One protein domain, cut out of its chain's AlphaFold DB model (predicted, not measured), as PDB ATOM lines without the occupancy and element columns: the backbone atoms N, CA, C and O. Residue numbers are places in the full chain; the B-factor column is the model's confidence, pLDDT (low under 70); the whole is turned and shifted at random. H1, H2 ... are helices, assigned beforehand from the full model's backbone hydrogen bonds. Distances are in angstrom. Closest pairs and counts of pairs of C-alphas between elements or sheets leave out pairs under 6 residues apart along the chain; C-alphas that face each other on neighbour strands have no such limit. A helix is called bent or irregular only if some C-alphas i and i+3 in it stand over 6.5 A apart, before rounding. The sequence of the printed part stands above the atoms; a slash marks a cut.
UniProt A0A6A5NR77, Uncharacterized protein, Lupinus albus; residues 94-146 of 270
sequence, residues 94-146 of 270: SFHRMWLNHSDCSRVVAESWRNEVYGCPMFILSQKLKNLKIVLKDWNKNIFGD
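What this domain is: This is residues 94 to 146 of the 270 residues of an uncharacterized protein of Lupinus albus (UniProt A0A6A5NR77). A lopsided helical hairpin: one long helix, H3, makes the long axis, and the shorter H2 lies slantwise beside its middle stretch, the two joined by residues 115 to 120 at one end. A single short helix, H1, sits at the other end of the hairpin, by the start of H2 and near the later part of H3. The printed part has 53 residues with three named helices, in the order H1, H2, H3 along the chain, and no named strand; the class is all helix. The whole is only just loose, close to compact, with a radius of gyration of the C-alphas of 12.0 A. Its outline is a rod, with spans of 38 by 18 by 16 A.

How they stand to each other: The longest helix is H3, residues 121 to 144, and it touches H2, residues 105 to 114. The closest C-alphas of the two are those of Ser 112 and Leu 132, 5.7 A apart, and 9 pairs of C-alphas are within 8 A. H3 touches H2 with residues 128 to 136 alone. The lines of H2 and H3 stand at a steep tilt of 38 degrees, and the two run opposite ways. Their centres are 9.5 A apart. With the short link of six residues between them, H2 and H3 form a helical hairpin, two helices that follow each other, touch and run opposite ways. H1, residues 97 to 101, touches no helix, but is near H3. H1 and H3 are close but not clearly touching: their closest C-alphas are those of Trp 99 and Asn 140, 8.0 A apart, and their centres are 15.2 A apart. H1 and H2 are also close but not clearly touching, with 2 pairs of C-alphas within 8 A; the closest are those of Trp 99 and Cys 105, 6.1 A apart. In the backbones of H2 and H3, every O i to N i+4 pair is within hydrogen-bond range. In H1 this holds for 0 of 1 pair, while 2 of its 2 O i to N i+3 pairs are within range.

Where its parts are: H3 runs from Pro 121 to Phe 144, 24 residues, and measures 32.7 A from first to last C-alpha. Its C-alpha 121 stands at (-26.870, 16.841, -22.642) and its C-alpha 144 at (-40.391, -8.330, -6.642). H2 runs from Cys 105 to Arg 114, 10 residues, and measures 14.5 A. Its C-alpha 105 stands at (-42.513, -1.198, -15.785). H1 runs from Arg 97, with its C-alpha at (-35.096, -8.679, -17.537), to Asn 101, and measures 7.5 A. Residues 102 to 104 lie between H1 and H2, and residues 115 to 120 lie between H2 and H3. None of the three helices is bent or irregular.

The domain as a whole: The two C-alphas farthest apart are those of Cys 120 and Asp 146, at 38.5 A. The first and last printed C-alphas, those of Ser 94 and Asp 146, are 15.6 A apart. The printed part has no cut, and it is residues 94 to 146 of a full chain of 270 residues. The link from H1 to H2 is tight, the link from H2 to H3 is short, and no link is long. The mean pLDDT of the printed part of this model is 87.2. The means of the helices are 91 for H2, 88 for H3 and 81 for H1. Residue 94 is the one printed residue under 70.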
ATOM      1  N   SER A  94     -27.722  -4.049 -11.335       69.31
ATOM      2  CA  SER A  94     -27.932  -4.721 -12.605       69.31
ATOM      3  C   SER A  94     -29.392  -4.542 -12.969       69.31
ATOM      4  O   SER A  94     -30.267  -4.666 -12.113       69.31
ATOM      5  N   PHE A  95     -29.633  -4.199 -14.227       78.00
ATOM      6  CA  PHE A  95     -30.974  -4.268 -14.774       78.00
ATOM      7  C   PHE A  95     -31.425  -5.728 -14.778       78.00
ATOM      8  O   PHE A  95     -30.606  -6.593 -15.089       78.00
ATOM      9  N   HIS A  96     -32.689  -5.974 -14.436       78.62
ATOM     10  CA  HIS A  96     -33.254  -7.314 -14.471       78.62
ATOM     11  C   HIS A  96     -34.319  -7.445 -15.550       78.62
ATOM     12  O   HIS A  96     -35.287  -6.688 -15.585       78.62
ATOM     13  N   ARG A  97     -34.186  -8.456 -16.407       78.06
ATOM     14  CA  ARG A  97     -35.096  -8.679 -17.537       78.06
ATOM     15  C   ARG A  97     -36.539  -8.940 -17.104       78.06
ATOM     16  O   ARG A  97     -37.458  -8.531 -17.806       78.06
ATOM     17  N   MET A  98     -36.739  -9.546 -15.930       79.75
ATOM     18  CA  MET A  98     -38.071  -9.777 -15.347       79.75
ATOM     19  C   MET A  98     -38.878  -8.486 -15.150       79.75
ATOM     20  O   MET A  98     -40.104  -8.532 -15.163       79.75
ATOM     21  N   TRP A  99     -38.214  -7.333 -15.025       84.62
ATOM     22  CA  TRP A  99     -38.884  -6.040 -14.925       84.62
ATOM     23  C   TRP A  99     -39.725  -5.737 -16.160       84.62
ATOM     24  O   TRP A  99     -40.843  -5.266 -16.018       84.62
ATOM     25  N   LEU A 100     -39.235  -6.080 -17.357       82.38
ATOM     26  CA  LEU A 100     -39.933  -5.822 -18.622       82.38
ATOM     27  C   LEU A 100     -41.246  -6.598 -18.753       82.38
ATOM     28  O   LEU A 100     -42.131  -6.178 -19.490       82.38
ATOM     29  N   ASN A 101     -41.374  -7.718 -18.040       80.00
ATOM     30  CA  ASN A 101     -42.574  -8.546 -18.063       80.00
ATOM     31  C   ASN A 101     -43.679  -8.002 -17.143       80.00
ATOM     32  O   ASN A 101     -44.800  -8.502 -17.181       80.00
ATOM     33  N   HIS A 102     -43.384  -7.004 -16.305       84.31
ATOM     34  CA  HIS A 102     -44.361  -6.405 -15.403       84.31
ATOM     35  C   HIS A 102     -45.070  -5.227 -16.079       84.31
ATOM     36  O   HIS A 102     -44.420  -4.314 -16.590       84.31
ATOM     37  N   SER A 103     -46.403  -5.211 -16.015       85.69
ATOM     38  CA  SER A 103     -47.265  -4.195 -16.643       85.69
ATOM     39  C   SER A 103     -46.870  -2.757 -16.279       85.69
ATOM     40  O   SER A 103     -46.769  -1.893 -17.146       85.69
ATOM     41  N   ASP A 104     -46.570  -2.506 -15.003       87.94
ATOM     42  CA  ASP A 104     -46.161  -1.182 -14.513       87.94
ATOM     43  C   ASP A 104     -44.752  -0.718 -14.912       87.94
ATOM     44  O   ASP A 104     -44.414   0.443 -14.674       87.94
ATOM     45  N   CYS A 105     -43.908  -1.562 -15.516       87.12
ATOM     46  CA  CYS A 105     -42.513  -1.198 -15.785       87.12
ATOM     47  C   CYS A 105     -42.397   0.070 -16.641       87.12
ATOM     48  O   CYS A 105     -41.675   1.006 -16.286       87.12
ATOM     49  N   SER A 106     -43.172   0.141 -17.727       88.88
ATOM     50  CA  SER A 106     -43.182   1.307 -18.617       88.88
ATOM     51  C   SER A 106     -43.630   2.576 -17.890       88.88
ATOM     52  O   SER A 106     -43.085   3.654 -18.132       88.88
ATOM     53  N   ARG A 107     -44.605   2.455 -16.983       92.44
ATOM     54  CA  ARG A 107     -45.128   3.581 -16.206       92.44
ATOM     55  C   ARG A 107     -44.073   4.123 -15.243       92.44
ATOM     56  O   ARG A 107     -43.822   5.325 -15.245       92.44
ATOM     57  N   VAL A 108     -43.408   3.242 -14.495       90.69
ATOM     58  CA  VAL A 108     -42.350   3.605 -13.535       90.69
ATOM     59  C   VAL A 108     -41.178   4.303 -14.231       90.69
ATOM     60  O   VAL A 108     -40.686   5.329 -13.754       90.69
ATOM     61  N   VAL A 109     -40.753   3.792 -15.393       90.69
ATOM     62  CA  VAL A 109     -39.691   4.426 -16.190       90.69
ATOM     63  C   VAL A 109     -40.135   5.808 -16.668       90.69
ATOM     64  O   VAL A 109     -39.398   6.772 -16.480       90.69
ATOM     65  N   ALA A 110     -41.341   5.932 -17.230       91.69
ATOM     66  CA  ALA A 110     -41.860   7.201 -17.738       91.69
ATOM     67  C   ALA A 110     -42.050   8.259 -16.636       91.69
ATOM     68  O   ALA A 110     -41.759   9.434 -16.849       91.69
ATOM     69  N   GLU A 111     -42.524   7.870 -15.451       92.81
ATOM     70  CA  GLU A 111     -42.611   8.742 -14.270       92.81
ATOM     71  C   GLU A 111     -41.233   9.246 -13.842       92.81
ATOM     72  O   GLU A 111     -41.037  10.451 -13.690       92.81
ATOM     73  N   SER A 112     -40.245   8.354 -13.732       91.38
ATOM     74  CA  SER A 112     -38.879   8.746 -13.377       91.38
ATOM     75  C   SER A 112     -38.251   9.669 -14.429       91.38
ATOM     76  O   SER A 112     -37.564  10.637 -14.086       91.38
ATOM     77  N   TRP A 113     -38.522   9.409 -15.712       92.69
ATOM     78  CA  TRP A 113     -37.946  10.154 -16.829       92.69
ATOM     79  C   TRP A 113     -38.541  11.551 -17.015       92.69
ATOM     80  O   TRP A 113     -37.874  12.410 -17.594       92.69
ATOM     81  N   ARG A 114     -39.754  11.803 -16.507       91.94
ATOM     82  CA  ARG A 114     -40.408  13.121 -16.549       91.94
ATOM     83  C   ARG A 114     -39.736  14.174 -15.669       91.94
ATOM     84  O   ARG A 114     -39.896  15.354 -15.940       91.94
ATOM     85  N   ASN A 115     -38.952  13.768 -14.671       90.44
ATOM     86  CA  ASN A 115     -38.255  14.709 -13.793       90.44
ATOM     87  C   ASN A 115     -37.290  15.601 -14.584       90.44
ATOM     88  O   ASN A 115     -36.409  15.098 -15.296       90.44
ATOM     89  N   GLU A 116     -37.444  16.916 -14.457       90.94
ATOM     90  CA  GLU A 116     -36.596  17.894 -15.133       90.94
ATOM     91  C   GLU A 116     -35.178  17.879 -14.559       90.94
ATOM     92  O   GLU A 116     -34.964  17.824 -13.348       90.94
ATOM     93  N   VAL A 117     -34.192  17.902 -15.452       91.44
ATOM     94  CA  VAL A 117     -32.778  18.005 -15.099       91.44
ATOM     95  C   VAL A 117     -32.149  19.009 -16.045       91.44
ATOM     96  O   VAL A 117     -32.322  18.908 -17.259       91.44
ATOM     97  N   TYR A 118     -31.388  19.939 -15.481       92.12
ATOM     98  CA  TYR A 118     -30.740  21.021 -16.204       92.12
ATOM     99  C   TYR A 118     -29.226  20.790 -16.268       92.12
ATOM    100  O   TYR A 118     -28.622  20.314 -15.306       92.12
ATOM    101  N   GLY A 119     -28.608  21.103 -17.408       91.81
ATOM    102  CA  GLY A 119     -27.168  20.960 -17.629       91.81
ATOM    103  C   GLY A 119     -26.828  20.627 -19.080       91.81
ATOM    104  O   GLY A 119     -27.679  20.708 -19.965       91.81
ATOM    105  N   CYS A 120     -25.583  20.228 -19.343       92.00
ATOM    106  CA  CYS A 120     -25.212  19.748 -20.674       92.00
ATOM    107  C   CYS A 120     -25.907  18.404 -20.989       92.00
ATOM    108  O   CYS A 120     -26.208  17.643 -20.064       92.00
ATOM    109  N   PRO A 121     -26.131  18.052 -22.270       89.19
ATOM    110  CA  PRO A 121     -26.870  16.841 -22.642       89.19
ATOM    111  C   PRO A 121     -26.349  15.551 -21.984       89.19
ATOM    112  O   PRO A 121     -27.132  14.734 -21.501       89.19
ATOM    113  N   MET A 122     -25.024  15.399 -21.884       89.31
ATOM    114  CA  MET A 122     -24.397  14.250 -21.218       89.31
ATOM    115  C   MET A 122     -24.678  14.209 -19.712       89.31
ATOM    116  O   MET A 122     -24.910  13.136 -19.152       89.31
ATOM    117  N   PHE A 123     -24.694  15.371 -19.056       89.31
ATOM    118  CA  PHE A 123     -25.036  15.478 -17.641       89.31
ATOM    119  C   PHE A 123     -26.511  15.142 -17.399       89.31
ATOM    120  O   PHE A 123     -26.810  14.344 -16.510       89.31
ATOM    121  N   ILE A 124     -27.417  15.668 -18.232       89.44
ATOM    122  CA  ILE A 124     -28.857  15.377 -18.166       89.44
ATOM    123  C   ILE A 124     -29.098  13.869 -18.272       89.44
ATOM    124  O   ILE A 124     -29.774  13.290 -17.419       89.44
ATOM    125  N   LEU A 125     -28.508  13.212 -19.277       89.25
ATOM    126  CA  LEU A 125     -28.645  11.770 -19.468       89.25
ATOM    127  C   LEU A 125     -28.103  10.981 -18.268       89.25
ATOM    128  O   LEU A 125     -28.802  10.124 -17.723       89.25
ATOM    129  N   SER A 126     -26.880  11.285 -17.822       89.62
ATOM    130  CA  SER A 126     -26.266  10.620 -16.668       89.62
ATOM    131  C   SER A 126     -27.125  10.766 -15.409       89.62
ATOM    132  O   SER A 126     -27.286   9.811 -14.650       89.62
ATOM    133  N   GLN A 127     -27.673  11.954 -15.159       90.50
ATOM    134  CA  GLN A 127     -28.473  12.205 -13.968       90.50
ATOM    135  C   GLN A 127     -29.841  11.517 -14.041       90.50
ATOM    136  O   GLN A 127     -30.262  10.915 -13.056       90.50
ATOM    137  N   LYS A 128     -30.501  11.512 -15.208       90.88
ATOM    138  CA  LYS A 128     -31.747  10.753 -15.408       90.88
ATOM    139  C   LYS A 128     -31.537   9.254 -15.187       90.88
ATOM    140  O   LYS A 128     -32.325   8.632 -14.479       90.88
ATOM    141  N   LEU A 129     -30.436   8.683 -15.685       89.94
ATOM    142  CA  LEU A 129     -30.080   7.281 -15.431       89.94
ATOM    143  C   LEU A 129     -29.794   7.003 -13.946       89.94
ATOM    144  O   LEU A 129     -30.206   5.964 -13.426       89.94
ATOM    145  N   LYS A 130     -29.120   7.922 -13.240       88.88
ATOM    146  CA  LYS A 130     -28.897   7.812 -11.787       88.88
ATOM    147  C   LYS A 130     -30.213   7.823 -11.008       88.88
ATOM    148  O   LYS A 130     -30.389   6.977 -10.133       88.88
ATOM    149  N   ASN A 131     -31.133   8.724 -11.345       90.62
ATOM    150  CA  ASN A 131     -32.447   8.808 -10.706       90.62
ATOM    151  C   ASN A 131     -33.267   7.541 -10.978       90.62
ATOM    152  O   ASN A 131     -33.787   6.930 -10.046       90.62
ATOM    153  N   LEU A 132     -33.300   7.090 -12.238       91.00
ATOM    154  CA  LEU A 132     -33.993   5.865 -12.632       91.00
ATOM    155  C   LEU A 132     -33.457   4.643 -11.876       91.00
ATOM    156  O   LEU A 132     -34.231   3.817 -11.405       91.00
ATOM    157  N   LYS A 133     -32.136   4.543 -11.696       87.56
ATOM    158  CA  LYS A 133     -31.506   3.470 -10.916       87.56
ATOM    159  C   LYS A 133     -32.011   3.410  -9.470       87.56
ATOM    160  O   LYS A 133     -32.151   2.308  -8.944       87.56
ATOM    161  N   ILE A 134     -32.246   4.548  -8.815       88.25
ATOM    162  CA  ILE A 134     -32.763   4.587  -7.436       88.25
ATOM    163  C   ILE A 134     -34.209   4.088  -7.418       88.25
ATOM    164  O   ILE A 134     -34.519   3.144  -6.698       88.25
ATOM    165  N   VAL A 135     -35.051   4.637  -8.298       90.06
ATOM    166  CA  VAL A 135     -36.465   4.248  -8.413       90.06
ATOM    167  C   VAL A 135     -36.610   2.754  -8.713       90.06
ATOM    168  O   VAL A 135     -37.388   2.068  -8.060       90.06
ATOM    169  N   LEU A 136     -35.824   2.219  -9.653       88.00
ATOM    170  CA  LEU A 136     -35.859   0.795  -9.997       88.00
ATOM    171  C   LEU A 136     -35.360  -0.102  -8.860       88.00
ATOM    172  O   LEU A 136     -35.855  -1.217  -8.719       88.00
ATOM    173  N   LYS A 137     -34.409   0.354  -8.036       85.06
ATOM    174  CA  LYS A 137     -33.978  -0.398  -6.848       85.06
ATOM    175  C   LYS A 137     -35.103  -0.529  -5.827       85.06
ATOM    176  O   LYS A 137     -35.346  -1.637  -5.348       85.06
ATOM    177  N   ASP A 138     -35.778   0.572  -5.525       86.62
ATOM    178  CA  ASP A 138     -36.876   0.580  -4.559       86.62
ATOM    179  C   ASP A 138     -38.080  -0.192  -5.100       86.62
ATOM    180  O   ASP A 138     -38.641  -1.041  -4.408       86.62
ATOM    181  N   TRP A 139     -38.414   0.005  -6.375       89.00
ATOM    182  CA  TRP A 139     -39.473  -0.740  -7.050       89.00
ATOM    183  C   TRP A 139     -39.191  -2.245  -7.077       89.00
ATOM    184  O   TRP A 139     -40.072  -3.036  -6.748       89.00
ATOM    185  N   ASN A 140     -37.952  -2.661  -7.365       87.00
ATOM    186  CA  ASN A 140     -37.567  -4.068  -7.299       87.00
ATOM    187  C   ASN A 140     -37.764  -4.642  -5.891       87.00
ATOM    188  O   ASN A 140     -38.301  -5.735  -5.749       87.00
ATOM    189  N   LYS A 141     -37.369  -3.907  -4.845       83.31
ATOM    190  CA  LYS A 141     -37.542  -4.353  -3.456       83.31
ATOM    191  C   LYS A 141     -39.017  -4.466  -3.061       83.31
ATOM    192  O   LYS A 141     -39.373  -5.414  -2.373       83.31
ATOM    193  N   ASN A 142     -39.855  -3.530  -3.500       83.56
ATOM    194  CA  ASN A 142     -41.258  -3.464  -3.090       83.56
ATOM    195  C   ASN A 142     -42.168  -4.410  -3.889       83.56
ATOM    196  O   ASN A 142     -43.099  -4.970  -3.323       83.56
ATOM    197  N   ILE A 143     -41.913  -4.591  -5.189       82.94
ATOM    198  CA  ILE A 143     -42.779  -5.387  -6.076       82.94
ATOM    199  C   ILE A 143     -42.283  -6.821  -6.250       82.94
ATOM    200  O   ILE A 143     -43.078  -7.759  -6.236       82.94
ATOM    201  N   PHE A 144     -40.974  -7.004  -6.430       77.88
ATOM    202  CA  PHE A 144     -40.391  -8.330  -6.642       77.88
ATOM    203  C   PHE A 144     -39.865  -8.928  -5.337       77.88
ATOM    204  O   PHE A 144     -40.022 -10.127  -5.125       77.88
ATOM    205  N   GLY A 145     -39.304  -8.094  -4.455       82.25
ATOM    206  CA  GLY A 145     -38.820  -8.499  -3.140       82.25
ATOM    207  C   GLY A 145     -37.817  -9.647  -3.215       82.25
ATOM    208  O   GLY A 145     -36.944  -9.673  -4.087       82.25
ATOM    209  N   ASP A 146     -37.949 -10.591  -2.286       82.56
ATOM    210  CA  ASP A 146     -37.255 -11.869  -2.376       82.56
ATOM    211  C   ASP A 146     -38.083 -12.848  -3.219       82.56
ATOM    212  O   ASP A 146     -39.128 -13.353  -2.799       82.56
TER     213      ASP A 146